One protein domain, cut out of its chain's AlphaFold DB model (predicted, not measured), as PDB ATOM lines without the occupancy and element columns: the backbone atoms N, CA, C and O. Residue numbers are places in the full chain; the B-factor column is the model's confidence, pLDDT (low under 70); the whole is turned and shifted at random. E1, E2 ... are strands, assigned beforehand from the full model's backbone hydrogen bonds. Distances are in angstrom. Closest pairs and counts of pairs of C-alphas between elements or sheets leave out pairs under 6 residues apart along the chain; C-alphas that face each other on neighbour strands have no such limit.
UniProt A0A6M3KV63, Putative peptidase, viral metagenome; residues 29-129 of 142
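AT A GLANCE: This is residues 29 to 129 of the 142 residues of the protein "Putative peptidase" of viral metagenome (UniProt A0A6M3KV63). A single strongly twisted antiparallel sheet makes the body, with E8 and E4 side by side in its middle, the meander E1 E2 E3 extending it on one side and the meander E4 E5 E6 E7 on the other; in a meander each strand is the antiparallel neighbour of the one before. The last strand, E8, folds back between E3 and E4 to join the two meanders, and both E5 and E8 bend sharply. The printed part has 101 residues, no named helix and eight strands, E1 to E8 in chain order, in the sheet order E1 E2 E3 E8 E4 E5 E6 E7. It is all strand, though the strands hold 46 of the 101 residues, under half. The whole is compact, with a radius of gyration of the C-alphas of 12.8 A, and rounded, with spans of 34 by 30 by 26 A.

HOW THE PARTS SIT: Start at E8, residues 120 to 128, beside E4, residues 75 to 78: they are antiparallel at 138 degrees, with N 124 and O 75 2.8 A apart, within hydrogen-bond range. On the other side of E8 look for E3, residues 57 to 62, antiparallel at 144 degrees, with N 125 and O 59 at 2.8 A. Next come E2, residues 37 to 41, whose N 38 is 2.9 A from O 60, and the edge strand E1, residues 29 to 34, where N 37 and O 34 are 2.9 A apart. Beyond E4 find E5, residues 87 to 94, with N 76 and O 89 at 2.9 A. E5 pairs in a staggered way, with E4 over residues 87 to 90 and with E6, residues 100 to 104, over 90 to 94; N 104 and O 90 are 2.9 A apart. The other edge strand is E7, residues 114 to 116, with N 115 and O 101 at 2.8 A. E3 and E4 are apart, but only just, at 8.5 A.

IN THESE COORDINATES: Find C-alpha 29 at (-29.709, 3.574, -62.027), where E1 begins. E8, the longest strand by residues, runs 21.1 A from C-alpha 120 at (-29.028, 10.661, -47.355) to C-alpha 128 at (-35.724, -7.741, -55.100), and bends by 64 degrees at residue 125. E5 spans 17.4 A and bends by 67 degrees at residue 90; E3 spans 15.4 A.

THE WHOLE: The C-alphas farthest apart, of Pro 35 and Asn 109, are 36.2 A apart. The printed part has no cut. Look for the long links at residues 42 to 56 and 63 to 74. The pLDDT is under 70 at residues 29 to 33, 45 and 64 to 67.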
ATOM      1  N   ILE A  29     -28.313   3.152 -62.215       55.03
ATOM      2  CA  ILE A  29     -29.709   3.574 -62.027       55.03
ATOM      3  C   ILE A  29     -30.499   3.273 -63.307       55.03
ATOM      4  O   ILE A  29     -30.272   3.905 -64.337       55.03
ATOM      5  N   GLU A  30     -31.425   2.319 -63.228       57.16
ATOM      6  CA  GLU A  30     -32.368   1.952 -64.301       57.16
ATOM      7  C   GLU A  30     -33.608   2.884 -64.299       57.16
ATOM      8  O   GLU A  30     -33.859   3.564 -63.293       57.16
ATOM      9  N   PRO A  31     -34.394   2.965 -65.399       50.97
ATOM     10  CA  PRO A  31     -35.511   3.903 -65.526       50.97
ATOM     11  C   PRO A  31     -36.579   3.741 -64.432       50.97
ATOM     12  O   PRO A  31     -36.828   2.656 -63.908       50.97
ATOM     13  N   SER A  32     -37.191   4.872 -64.076       56.38
ATOM     14  CA  SER A  32     -37.992   5.046 -62.862       56.38
ATOM     15  C   SER A  32     -39.397   4.428 -62.987       56.38
ATOM     16  O   SER A  32     -40.053   4.556 -64.020       56.38
ATOM     17  N   LEU A  33     -39.845   3.733 -61.933       63.25
ATOM     18  CA  LEU A  33     -41.165   3.079 -61.859       63.25
ATOM     19  C   LEU A  33     -42.289   4.114 -61.690       63.25
ATOM     20  O   LEU A  33     -43.367   3.976 -62.257       63.25
ATOM     21  N   GLU A  34     -41.986   5.165 -60.931       70.62
ATOM     22  CA  GLU A  34     -42.764   6.385 -60.708       70.62
ATOM     23  C   GLU A  34     -41.769   7.543 -60.494       70.62
ATOM     24  O   GLU A  34     -40.593   7.269 -60.208       70.62
ATOM     25  N   PRO A  35     -42.166   8.826 -60.617       73.81
ATOM     26  CA  PRO A  35     -41.276   9.945 -60.313       73.81
ATOM     27  C   PRO A  35     -40.619   9.773 -58.938       73.81
ATOM     28  O   PRO A  35     -41.291   9.560 -57.937       73.81
ATOM     29  N   GLY A  36     -39.287   9.809 -58.898       80.69
ATOM     30  CA  GLY A  36     -38.532   9.641 -57.656       80.69
ATOM     31  C   GLY A  36     -38.347   8.197 -57.175       80.69
ATOM     32  O   GLY A  36     -37.612   8.009 -56.212       80.69
ATOM     33  N   ILE A  37     -38.909   7.172 -57.829       86.62
ATOM     34  CA  ILE A  37     -38.646   5.755 -57.515       86.62
ATOM     35  C   ILE A  37     -37.807   5.118 -58.618       86.62
ATOM     36  O   ILE A  37     -38.215   5.106 -59.776       86.62
ATOM     37  N   TYR A  38     -36.668   4.529 -58.266       87.69
ATOM     38  CA  TYR A  38     -35.754   3.899 -59.218       87.69
ATOM     39  C   TYR A  38     -35.194   2.578 -58.696       87.69
ATOM     40  O   TYR A  38     -35.186   2.305 -57.493       87.69
ATOM     41  N   LEU A  39     -34.730   1.746 -59.625       90.50
ATOM     42  CA  LEU A  39     -34.051   0.496 -59.312       90.50
ATOM     43  C   LEU A  39     -32.543   0.706 -59.359       90.50
ATOM     44  O   LEU A  39     -32.031   1.423 -60.220       90.50
ATOM     45  N   SER A  40     -31.832   0.056 -58.443       89.38
ATOM     46  CA  SER A  40     -30.377  -0.002 -58.500       89.38
ATOM     47  C   SER A  40     -29.847  -1.333 -58.012       89.38
ATOM     48  O   SER A  40     -30.263  -1.836 -56.971       89.38
ATOM     49  N   THR A  41     -28.858  -1.860 -58.723       90.25
ATOM     50  CA  THR A  41     -28.172  -3.094 -58.337       90.25
ATOM     51  C   THR A  41     -26.976  -2.792 -57.451       90.25
ATOM     52  O   THR A  41     -26.146  -1.938 -57.774       90.25
ATOM     53  N   VAL A  42     -26.880  -3.510 -56.337       88.19
ATOM     54  CA  VAL A  42     -25.779  -3.397 -55.386       88.19
ATOM     55  C   VAL A  42     -24.517  -3.974 -56.013       88.19
ATOM     56  O   VAL A  42     -24.468  -5.151 -56.357       88.19
ATOM     57  N   GLN A  43     -23.497  -3.134 -56.183       83.19
ATOM     58  CA  GLN A  43     -22.235  -3.544 -56.810       83.19
ATOM     59  C   GLN A  43     -21.234  -4.131 -55.815       83.19
ATOM     60  O   GLN A  43     -20.387  -4.930 -56.195       83.19
ATOM     61  N   ASN A  44     -21.308  -3.716 -54.553       77.69
ATOM     62  CA  ASN A  44     -20.465  -4.209 -53.474       77.69
ATOM     63  C   ASN A  44     -21.145  -3.861 -52.140       77.69
ATOM     64  O   ASN A  44     -21.664  -2.756 -51.960       77.69
ATOM     65  N   THR A  45     -21.203  -4.833 -51.238       68.25
ATOM     66  CA  THR A  45     -21.733  -4.671 -49.887       68.25
ATOM     67  C   THR A  45     -21.103  -5.725 -48.990       68.25
ATOM     68  O   THR A  45     -21.412  -6.896 -49.093       68.25
ATOM     69  N   ASN A  46     -20.239  -5.298 -48.072       76.94
ATOM     70  CA  ASN A  46     -19.809  -6.156 -46.962       76.94
ATOM     71  C   ASN A  46     -20.523  -5.780 -45.662       76.94
ATOM     72  O   ASN A  46     -20.298  -6.408 -44.634       76.94
ATOM     73  N   SER A  47     -21.320  -4.708 -45.656       83.69
ATOM     74  CA  SER A  47     -21.854  -4.136 -44.421       83.69
ATOM     75  C   SER A  47     -23.293  -4.534 -44.134       83.69
ATOM     76  O   SER A  47     -23.685  -4.500 -42.974       83.69
ATOM     77  N   MET A  48     -24.076  -4.937 -45.136       90.94
ATOM     78  CA  MET A  48     -25.496  -5.291 -44.972       90.94
ATOM     79  C   MET A  48     -25.794  -6.783 -45.146       90.94
ATOM     80  O   MET A  48     -26.962  -7.179 -45.123       90.94
ATOM     81  N   GLU A  49     -24.767  -7.616 -45.279       85.19
ATOM     82  CA  GLU A  49     -24.912  -9.070 -45.304       85.19
ATOM     83  C   GLU A  49     -25.488  -9.591 -43.971       85.19
ATOM     84  O   GLU A  49     -25.183  -9.042 -42.906       85.19
ATOM     85  N   PRO A  50     -26.332 -10.642 -44.000       84.44
ATOM     86  CA  PRO A  50     -26.794 -11.382 -45.184       84.44
ATOM     87  C   PRO A  50     -28.055 -10.790 -45.849       84.44
ATOM     88  O   PRO A  50     -28.620 -11.403 -46.748       84.44
ATOM     89  N   LEU A  51     -28.560  -9.637 -45.395       87.69
ATOM     90  CA  LEU A  51     -29.836  -9.093 -45.882       87.69
ATOM     91  C   LEU A  51     -29.719  -8.500 -47.293       87.69
ATOM     92  O   LEU A  51     -30.610  -8.670 -48.125       87.69
ATOM     93  N   ILE A  52     -28.642  -7.756 -47.541       89.62
ATOM     94  CA  ILE A  52     -28.369  -7.112 -48.824       89.62
ATOM     95  C   ILE A  52     -26.963  -7.505 -49.246       89.62
ATOM     96  O   ILE A  52     -25.996  -7.116 -48.587       89.62
ATOM     97  N   ASP A  53     -26.893  -8.249 -50.345       87.88
ATOM     98  CA  ASP A  53     -25.668  -8.786 -50.923       87.88
ATOM     99  C   ASP A  53     -25.429  -8.212 -52.333       87.88
ATOM    100  O   ASP A  53     -26.294  -7.563 -52.937       87.88
ATOM    101  N   VAL A  54     -24.229  -8.425 -52.855       87.19
ATOM    102  CA  VAL A  54     -23.810  -8.071 -54.204       87.19
ATOM    103  C   VAL A  54     -24.735  -8.723 -55.228       87.19
ATOM    104  O   VAL A  54     -25.034  -9.913 -55.180       87.19
ATOM    105  N   GLY A  55     -25.195  -7.925 -56.189       86.50
ATOM    106  CA  GLY A  55     -26.121  -8.365 -57.227       86.50
ATOM    107  C   GLY A  55     -27.599  -8.290 -56.839       86.50
ATOM    108  O   GLY A  55     -28.440  -8.418 -57.726       86.50
ATOM    109  N   HIS A  56     -27.950  -8.016 -55.576       89.56
ATOM    110  CA  HIS A  56     -29.335  -7.689 -55.234       89.56
ATOM    111  C   HIS A  56     -29.765  -6.381 -55.907       89.56
ATOM    112  O   HIS A  56     -28.997  -5.415 -55.977       89.56
ATOM    113  N   THR A  57     -31.019  -6.320 -56.352       91.81
ATOM    114  CA  THR A  57     -31.615  -5.090 -56.881       91.81
ATOM    115  C   THR A  57     -32.483  -4.442 -55.813       91.81
ATOM    116  O   THR A  57     -33.397  -5.055 -55.271       91.81
ATOM    117  N   MET A  58     -32.212  -3.180 -55.501       92.62
ATOM    118  CA  MET A  58     -32.969  -2.392 -54.538       92.62
ATOM    119  C   MET A  58     -34.001  -1.517 -55.241       92.62
ATOM    120  O   MET A  58     -33.716  -0.932 -56.285       92.62
ATOM    121  N   ILE A  59     -35.171  -1.382 -54.617       92.38
ATOM    122  CA  ILE A  59     -36.164  -0.363 -54.953       92.38
ATOM    123  C   ILE A  59     -35.874   0.844 -54.067       92.38
ATOM    124  O   ILE A  59     -35.983   0.760 -52.840       92.38
ATOM    125  N   LEU A  60     -35.474   1.950 -54.680       91.56
ATOM    126  CA  LEU A  60     -35.016   3.151 -53.997       91.56
ATOM    127  C   LEU A  60     -35.955   4.316 -54.278       91.56
ATOM    128  O   LEU A  60     -36.436   4.488 -55.394       91.56
ATOM    129  N   SER A  61     -36.173   5.139 -53.259       90.12
ATOM    130  CA  SER A  61     -36.877   6.409 -53.375       90.12
ATOM    131  C   SER A  61     -35.904   7.570 -53.176       90.12
ATOM    132  O   SER A  61     -35.239   7.651 -52.138       90.12
ATOM    133  N   ALA A  62     -35.810   8.453 -54.171       80.44
ATOM    134  CA  ALA A  62     -35.040   9.687 -54.130       80.44
ATOM    135  C   ALA A  62     -35.651  10.672 -53.125       80.44
ATOM    136  O   ALA A  62     -36.865  10.876 -53.066       80.44
ATOM    137  N   LEU A  63     -34.797  11.338 -52.351       73.88
ATOM    138  CA  LEU A  63     -35.214  12.450 -51.496       73.88
ATOM    139  C   LEU A  63     -35.308  13.729 -52.346       73.88
ATOM    140  O   LEU A  63     -34.415  13.954 -53.164       73.88
ATOM    141  N   PRO A  64     -36.372  14.552 -52.204       57.16
ATOM    142  CA  PRO A  64     -36.877  15.035 -50.910       57.16
ATOM    143  C   PRO A  64     -38.283  14.575 -50.486       57.16
ATOM    144  O   PRO A  64     -38.659  14.795 -49.334       57.16
ATOM    145  N   GLU A  65     -39.050  13.928 -51.363       61.47
ATOM    146  CA  GLU A  65     -40.496  13.705 -51.170       61.47
ATOM    147  C   GLU A  65     -40.816  12.731 -50.019       61.47
ATOM    148  O   GLU A  65     -41.850  12.841 -49.363       61.47
ATOM    149  N   HIS A  66     -39.870  11.848 -49.684       64.38
ATOM    150  CA  HIS A  66     -40.040  10.812 -48.662       64.38
ATOM    151  C   HIS A  66     -39.167  11.013 -47.415       64.38
ATOM    152  O   HIS A  66     -39.019  10.099 -46.605       64.38
ATOM    153  N   LEU A  67     -38.616  12.214 -47.196       67.50
ATOM    154  CA  LEU A  67     -37.813  12.505 -45.995       67.50
ATOM    155  C   LEU A  67     -38.606  12.318 -44.694       67.50
ATOM    156  O   LEU A  67     -38.055  11.842 -43.706       67.50
ATOM    157  N   ALA A  68     -39.904  12.632 -44.704       71.12
ATOM    158  CA  ALA A  68     -40.791  12.386 -43.566       71.12
ATOM    159  C   ALA A  68     -40.968  10.886 -43.251       71.12
ATOM    160  O   ALA A  68     -41.365  10.535 -42.143       71.12
ATOM    161  N   ALA A  69     -40.662  10.001 -44.206       72.19
ATOM    162  CA  ALA A  69     -40.731   8.554 -44.028       72.19
ATOM    163  C   ALA A  69     -39.440   7.952 -43.442       72.19
ATOM    164  O   ALA A  69     -39.444   6.777 -43.067       72.19
ATOM    165  N   VAL A  70     -38.349   8.726 -43.336       89.44
ATOM    166  CA  VAL A  70     -37.103   8.251 -42.718       89.44
ATOM    167  C   VAL A  70     -37.320   8.102 -41.214       89.44
ATOM    168  O   VAL A  70     -37.554   9.069 -40.487       89.44
ATOM    169  N   LYS A  71     -37.232   6.866 -40.732       92.50
ATOM    170  CA  LYS A  71     -37.407   6.505 -39.323       92.50
ATOM    171  C   LYS A  71     -36.308   5.551 -38.878       92.50
ATOM    172  O   LYS A  71     -35.606   4.966 -39.698       92.50
ATOM    173  N   VAL A  72     -36.173   5.377 -37.567       95.50
ATOM    174  CA  VAL A  72     -35.348   4.294 -37.017       95.50
ATOM    175  C   VAL A  72     -35.850   2.962 -37.590       95.50
ATOM    176  O   VAL A  72     -37.056   2.716 -37.637       95.50
ATOM    177  N   GLY A  73     -34.920   2.149 -38.087       94.50
ATOM    178  CA  GLY A  73     -35.169   0.914 -38.830       94.50
ATOM    179  C   GLY A  73     -35.232   1.073 -40.355       94.50
ATOM    180  O   GLY A  73     -35.182   0.066 -41.055       94.50
ATOM    181  N   SER A  74     -35.315   2.294 -40.898       93.62
ATOM    182  CA  SER A  74     -35.218   2.511 -42.349       93.62
ATOM    183  C   SER A  74     -33.830   2.129 -42.860       93.62
ATOM    184  O   SER A  74     -32.828   2.532 -42.273       93.62
ATOM    185  N   VAL A  75     -33.764   1.423 -43.988       94.06
ATOM    186  CA  VAL A  75     -32.513   1.231 -44.735       94.06
ATOM    187  C   VAL A  75     -32.346   2.396 -45.702       94.06
ATOM    188  O   VAL A  75     -33.274   2.741 -46.435       94.06
ATOM    189  N   VAL A  76     -31.176   3.022 -45.694       93.94
ATOM    190  CA  VAL A  76     -30.889   4.212 -46.495       93.94
ATOM    191  C   VAL A  76     -29.584   4.064 -47.259       93.94
ATOM    192  O   VAL A  76     -28.651   3.402 -46.806       93.94
ATOM    193  N   VAL A  77     -29.521   4.739 -48.404       93.19
ATOM    194  CA  VAL A  77     -28.288   4.980 -49.148       93.19
ATOM    195  C   VAL A  77     -27.810   6.380 -48.792       93.19
ATOM    196  O   VAL A  77     -28.535   7.354 -49.010       93.19
ATOM    197  N   TRP A  78     -26.607   6.500 -48.242       93.06
ATOM    198  CA  TRP A  78     -26.027   7.776 -47.837       93.06
ATOM    199  C   TRP A  78     -24.604   7.953 -48.364       93.06
ATOM    200  O   TRP A  78     -23.907   6.993 -48.677       93.06
ATOM    201  N   GLN A  79     -24.183   9.208 -48.481       93.38
ATOM    202  CA  GLN A  79     -22.900   9.598 -49.048       93.38
ATOM    203  C   GLN A  79     -22.379  10.864 -48.359       93.38
ATOM    204  O   GLN A  79     -23.064  11.893 -48.316       93.38
ATOM    205  N   LEU A  80     -21.150  10.802 -47.838       92.38
ATOM    206  CA  LEU A  80     -20.487  11.967 -47.244       92.38
ATOM    207  C   LEU A  80     -20.103  12.980 -48.315       92.38
ATOM    208  O   LEU A  80     -19.658  12.624 -49.405       92.38
ATOM    209  N   THR A  81     -20.198  14.259 -47.967       91.25
ATOM    210  CA  THR A  81     -19.708  15.348 -48.814       91.25
ATOM    211  C   THR A  81     -18.222  15.149 -49.114       91.25
ATOM    212  O   THR A  81     -17.414  14.997 -48.202       91.25
ATOM    213  N   GLY A  82     -17.867  15.138 -50.400       91.38
ATOM    214  CA  GLY A  82     -16.491  14.915 -50.854       91.38
ATOM    215  C   GLY A  82     -16.061  13.444 -50.936       91.38
ATOM    216  O   GLY A  82     -14.956  13.182 -51.402       91.38
ATOM    217  N   ASN A  83     -16.908  12.486 -50.545       88.62
ATOM    218  CA  ASN A  83     -16.664  11.062 -50.768       88.62
ATOM    219  C   ASN A  83     -17.540  10.568 -51.933       88.62
ATOM    220  O   ASN A  83     -18.763  10.652 -51.830       88.62
ATOM    221  N   PRO A  84     -16.973  10.048 -53.035       88.69
ATOM    222  CA  PRO A  84     -17.765   9.538 -54.156       88.69
ATOM    223  C   PRO A  84     -18.535   8.250 -53.820       88.69
ATOM    224  O   PRO A  84     -19.484   7.911 -54.521       88.69
ATOM    225  N   ASN A  85     -18.165   7.552 -52.744       86.00
ATOM    226  CA  ASN A  85     -18.736   6.257 -52.407       86.00
ATOM    227  C   ASN A  85     -20.008   6.396 -51.575       86.00
ATOM    228  O   ASN A  85     -20.031   7.057 -50.532       86.00
ATOM    229  N   SER A  86     -21.057   5.722 -52.041       90.94
ATOM    230  CA  SER A  86     -22.309   5.569 -51.306       90.94
ATOM    231  C   SER A  86     -22.248   4.348 -50.394       90.94
ATOM    232  O   SER A  86     -21.613   3.349 -50.716       90.94
ATOM    233  N   THR A  87     -22.916   4.434 -49.252       92.19
ATOM    234  CA  THR A  87     -23.006   3.374 -48.245       92.19
ATOM    235  C   THR A  87     -24.473   3.052 -47.985       92.19
ATOM    236  O   THR A  87     -25.305   3.957 -47.923       92.19
ATOM    237  N   ILE A  88     -24.799   1.767 -47.842       93.06
ATOM    238  CA  ILE A  88     -26.155   1.284 -47.556       93.06
ATOM    239  C   ILE A  88     -26.170   0.820 -46.112       93.06
ATOM    240  O   ILE A  88     -25.472  -0.138 -45.824       93.06
ATOM    241  N   HIS A  89     -26.941   1.448 -45.225       95.19
ATOM    242  CA  HIS A  89     -27.049   1.045 -43.816       95.19
ATOM    243  C   HIS A  89     -28.459   1.270 -43.263       95.19
ATOM    244  O   HIS A  89     -29.246   2.034 -43.824       95.19
ATOM    245  N   SER A  90     -28.764   0.640 -42.128       95.06
ATOM    246  CA  SER A  90     -29.982   0.914 -41.362       95.06
ATOM    247  C   SER A  90     -29.800   2.135 -40.462       95.06
ATOM    248  O   SER A  90     -28.760   2.284 -39.822       95.06
ATOM    249  N   ILE A  91     -30.820   2.988 -40.355       96.00
ATOM    250  CA  ILE A  91     -30.905   4.015 -39.310       96.00
ATOM    251  C   ILE A  91     -31.176   3.323 -37.975       96.00
ATOM    252  O   ILE A  91     -32.192   2.646 -37.831       96.00
ATOM    253  N   ILE A  92     -30.312   3.523 -36.985       97.00
ATOM    254  CA  ILE A  92     -30.492   2.971 -35.633       97.00
ATOM    255  C   ILE A  92     -30.872   4.030 -34.600       97.00
ATOM    256  O   ILE A  92     -31.411   3.692 -33.552       97.00
ATOM    257  N   ASP A  93     -30.594   5.299 -34.893       97.12
ATOM    258  CA  ASP A  93     -30.877   6.421 -34.006       97.12
ATOM    259  C   ASP A  93     -31.048   7.709 -34.821       97.12
ATOM    260  O   ASP A  93     -30.590   7.796 -35.969       97.12
ATOM    261  N   LYS A  94     -31.710   8.707 -34.241       96.06
ATOM    262  CA  LYS A  94     -31.924  10.016 -34.861       96.06
ATOM    263  C   LYS A  94     -32.051  11.111 -33.810       96.06
ATOM    264  O   LYS A  94     -32.534  10.867 -32.711       96.06
ATOM    265  N   THR A  95     -31.657  12.324 -34.171       95.25
ATOM    266  CA  THR A  95     -31.890  13.501 -33.331       95.25
ATOM    267  C   THR A  95     -33.374  13.873 -33.303       95.25
ATOM    268  O   THR A  95     -34.122  13.558 -34.233       95.25
ATOM    269  N   ASP A  96     -33.800  14.585 -32.256       92.44
ATOM    270  CA  ASP A  96     -35.201  15.002 -32.072       92.44
ATOM    271  C   ASP A  96     -35.727  15.856 -33.240       92.44
ATOM    272  O   ASP A  96     -36.896  15.770 -33.622       92.44
ATOM    273  N   ASP A  97     -34.846  16.646 -33.855       92.25
ATOM    274  CA  ASP A  97     -35.137  17.499 -35.010       92.25
ATOM    275  C   ASP A  97     -35.068  16.768 -36.367       92.25
ATOM    276  O   ASP A  97     -35.407  17.345 -37.401       92.25
ATOM    277  N   ASN A  98     -34.683  15.485 -36.384       89.19
ATOM    278  CA  ASN A  98     -34.456  14.675 -37.586       89.19
ATOM    279  C   ASN A  98     -33.432  15.281 -38.570       89.19
ATOM    280  O   ASN A  98     -33.524  15.052 -39.782       89.19
ATOM    281  N   LEU A  99     -32.476  16.075 -38.077       91.81
ATOM    282  CA  LEU A  99     -31.401  16.642 -38.897       91.81
ATOM    283  C   LEU A  99     -30.168  15.741 -38.966       91.81
ATOM    284  O   LEU A  99     -29.407  15.837 -39.931       91.81
ATOM    285  N   ALA A 100     -29.987  14.848 -37.994       94.88
ATOM    286  CA  ALA A 100     -28.896  13.891 -37.990       94.88
ATOM    287  C   ALA A 100     -29.372  12.482 -37.634       94.88
ATOM    288  O   ALA A 100     -30.307  12.274 -36.858       94.88
ATOM    289  N   PHE A 101     -28.686  11.503 -38.214       95.94
ATOM    290  CA  PHE A 101     -28.999  10.090 -38.074       95.94
ATOM    291  C   PHE A 101     -27.745   9.308 -37.723       95.94
ATOM    292  O   PHE A 101     -26.655   9.625 -38.198       95.94
ATOM    293  N   ARG A 102     -27.905   8.255 -36.930       96.81
ATOM    294  CA  ARG A 102     -26.854   7.271 -36.696       96.81
ATOM    295  C   ARG A 102     -27.173   6.014 -37.485       96.81
ATOM    296  O   ARG A 102     -28.288   5.494 -37.392       96.81
ATOM    297  N   THR A 103     -26.204   5.533 -38.251       96.00
ATOM    298  CA  THR A 103     -26.367   4.362 -39.118       96.00
ATOM    299  C   THR A 103     -25.581   3.164 -38.613       96.00
ATOM    300  O   THR A 103     -24.618   3.312 -37.859       96.00
ATOM    301  N   GLN A 104     -25.993   1.968 -39.023       95.31
ATOM    302  CA  GLN A 104     -25.241   0.745 -38.785       95.31
ATOM    303  C   GLN A 104     -25.491  -0.277 -39.897       95.31
ATOM    304  O   GLN A 104     -26.635  -0.510 -40.301       95.31
ATOM    305  N   GLY A 105     -24.411  -0.896 -40.371       93.19
ATOM    306  CA  GLY A 105     -24.470  -2.103 -41.190       93.19
ATOM    307  C   GLY A 105     -24.747  -3.349 -40.347       93.19
ATOM    308  O   GLY A 105     -24.266  -3.461 -39.223       93.19
ATOM    309  N   LEU A 106     -25.502  -4.302 -40.889       88.50
ATOM    310  CA  LEU A 106     -25.829  -5.567 -40.222       88.50
ATOM    311  C   LEU A 106     -24.615  -6.464 -39.949       88.50
ATOM    312  O   LEU A 106     -24.602  -7.166 -38.943       88.50
ATOM    313  N   ASN A 107     -23.587  -6.404 -40.796       84.62
ATOM    314  CA  ASN A 107     -22.366  -7.199 -40.650       84.62
ATOM    315  C   ASN A 107     -21.302  -6.507 -39.769       84.62
ATOM    316  O   ASN A 107     -20.155  -6.942 -39.684       84.62
ATOM    317  N   VAL A 108     -21.648  -5.383 -39.131       78.88
ATOM    318  CA  VAL A 108     -20.722  -4.600 -38.305       78.88
ATOM    319  C   VAL A 108     -21.251  -4.507 -36.879       78.88
ATOM    320  O   VAL A 108     -22.349  -4.018 -36.620       78.88
ATOM    321  N   ASN A 109     -20.422  -4.903 -35.912       78.88
ATOM    322  CA  ASN A 109     -20.786  -4.913 -34.487       78.88
ATOM    323  C   ASN A 109     -20.776  -3.521 -33.831       78.88
ATOM    324  O   ASN A 109     -20.916  -3.407 -32.612       78.88
ATOM    325  N   ARG A 110     -20.526  -2.459 -34.600       73.62
ATOM    326  CA  ARG A 110     -20.451  -1.086 -34.101       73.62
ATOM    327  C   ARG A 110     -21.192  -0.145 -35.049       73.62
ATOM    328  O   ARG A 110     -20.999  -0.263 -36.256       73.62
ATOM    329  N   PRO A 111     -21.985   0.795 -34.513       82.00
ATOM    330  CA  PRO A 111     -22.566   1.861 -35.310       82.00
ATOM    331  C   PRO A 111     -21.509   2.758 -35.946       82.00
ATOM    332  O   PRO A 111     -20.435   2.960 -35.370       82.00
ATOM    333  N   ASP A 112     -21.870   3.382 -37.062       85.38
ATOM    334  CA  ASP A 112     -21.068   4.433 -37.673       85.38
ATOM    335  C   ASP A 112     -21.150   5.751 -36.887       85.38
ATOM    336  O   ASP A 112     -21.801   5.886 -35.838       85.38
ATOM    337  N   GLN A 113     -20.479   6.754 -37.450       88.69
ATOM    338  CA  GLN A 113     -20.649   8.153 -37.095       88.69
ATOM    339  C   GLN A 113     -22.061   8.668 -37.412       88.69
ATOM    340  O   GLN A 113     -22.783   8.122 -38.246       88.69
ATOM    341  N   TRP A 114     -22.422   9.769 -36.759       96.12
ATOM    342  CA  TRP A 114     -23.609  10.535 -37.116       96.12
ATOM    343  C   TRP A 114     -23.448  11.148 -38.510       96.12
ATOM    344  O   TRP A 114     -22.389  11.688 -38.837       96.12
ATOM    345  N   ILE A 115     -24.505  11.087 -39.314       95.25
ATOM    346  CA  ILE A 115     -24.575  11.678 -40.651       95.25
ATOM    347  C   ILE A 115     -25.671  12.740 -40.702       95.25
ATOM    348  O   ILE A 115     -26.696  12.614 -40.028       95.25
ATOM    349  N   SER A 116     -25.467  13.778 -41.514       94.75
ATOM    350  CA  SER A 116     -26.505  14.778 -41.770       94.75
ATOM    351  C   SER A 116     -27.605  14.182 -42.644       94.75
ATOM    352  O   SER A 116     -27.345  13.346 -43.514       94.75
ATOM    353  N   ARG A 117     -28.832  14.674 -42.476       92.44
ATOM    354  CA  ARG A 117     -29.956  14.431 -43.386       92.44
ATOM    355  C   ARG A 117     -29.580  14.636 -44.858       92.44
ATOM    356  O   ARG A 117     -29.990  13.841 -45.696       92.44
ATOM    357  N   ASP A 118     -28.756  15.636 -45.160       92.25
ATOM    358  CA  ASP A 118     -28.336  15.970 -46.532       92.25
ATOM    359  C   ASP A 118     -27.372  14.934 -47.144       92.25
ATOM    360  O   ASP A 118     -27.141  14.887 -48.363       92.25
ATOM    361  N   ASN A 119     -26.793  14.074 -46.299       93.94
ATOM    362  CA  ASN A 119     -25.989  12.948 -46.752       93.94
ATOM    363  C   ASN A 119     -26.852  11.779 -47.226       93.94
ATOM    364  O   ASN A 119     -26.343  10.951 -47.978       93.94
ATOM    365  N   ILE A 120     -28.134  11.708 -46.860       92.88
ATOM    366  CA  ILE A 120     -29.028  10.661 -47.355       92.88
ATOM    367  C   ILE A 120     -29.389  10.969 -48.811       92.88
ATOM    368  O   ILE A 120     -29.829  12.066 -49.144       92.88
ATOM    369  N   LYS A 121     -29.182   9.991 -49.693       91.38
ATOM    370  CA  LYS A 121     -29.471  10.089 -51.131       91.38
ATOM    371  C   LYS A 121     -30.764   9.381 -51.496       91.38
ATOM    372  O   LYS A 121     -31.527   9.891 -52.311       91.38
ATOM    373  N   ALA A 122     -31.028   8.249 -50.849       92.19
ATOM    374  CA  ALA A 122     -32.256   7.504 -51.051       92.19
ATOM    375  C   ALA A 122     -32.650   6.672 -49.835       92.19
ATOM    376  O   ALA A 122     -31.822   6.332 -48.989       92.19
ATOM    377  N   VAL A 123     -33.928   6.308 -49.796       93.00
ATOM    378  CA  VAL A 123     -34.488   5.350 -48.840       93.00
ATOM    379  C   VAL A 123     -34.824   4.068 -49.585       93.00
ATOM    380  O   VAL A 123     -35.424   4.112 -50.659       93.00
ATOM    381  N   ALA A 124     -34.441   2.925 -49.026       92.62
ATOM    382  CA  ALA A 124     -34.822   1.635 -49.570       92.62
ATOM    383  C   ALA A 124     -36.285   1.333 -49.229       92.62
ATOM    384  O   ALA A 124     -36.674   1.315 -48.060       92.62
ATOM    385  N   LEU A 125     -37.085   1.086 -50.262       91.62
ATOM    386  CA  LEU A 125     -38.479   0.657 -50.147       91.62
ATOM    387  C   LEU A 125     -38.600  -0.869 -50.132       91.62
ATOM    388  O   LEU A 125     -39.548  -1.416 -49.576       91.62
ATOM    389  N   GLY A 126     -37.632  -1.556 -50.738       91.44
ATOM    390  CA  GLY A 126     -37.587  -3.006 -50.808       91.44
ATOM    391  C   GLY A 126     -36.323  -3.508 -51.492       91.44
ATOM    392  O   GLY A 126     -35.558  -2.740 -52.080       91.44
ATOM    393  N   VAL A 127     -36.120  -4.818 -51.412       91.38
ATOM    394  CA  VAL A 127     -35.037  -5.535 -52.087       91.38
ATOM    395  C   VAL A 127     -35.677  -6.641 -52.911       91.38
ATOM    396  O   VAL A 127     -36.457  -7.438 -52.394       91.38
ATOM    397  N   LEU A 128     -35.372  -6.661 -54.201       88.69
ATOM    398  CA  LEU A 128     -35.724  -7.741 -55.100       88.69
ATOM    399  C   LEU A 128     -34.629  -8.796 -55.001       88.69
ATOM    400  O   LEU A 128     -33.487  -8.577 -55.412       88.69
ATOM    401  N   TRP A 129     -34.993  -9.938 -54.430       79.06
ATOM    402  CA  TRP A 129     -34.138 -11.109 -54.431       79.06
ATOM    403  C   TRP A 129     -34.288 -11.820 -55.770       79.06
ATOM    404  O   TRP A 129     -35.289 -12.488 -56.032       79.06
TER     405      TRP A 129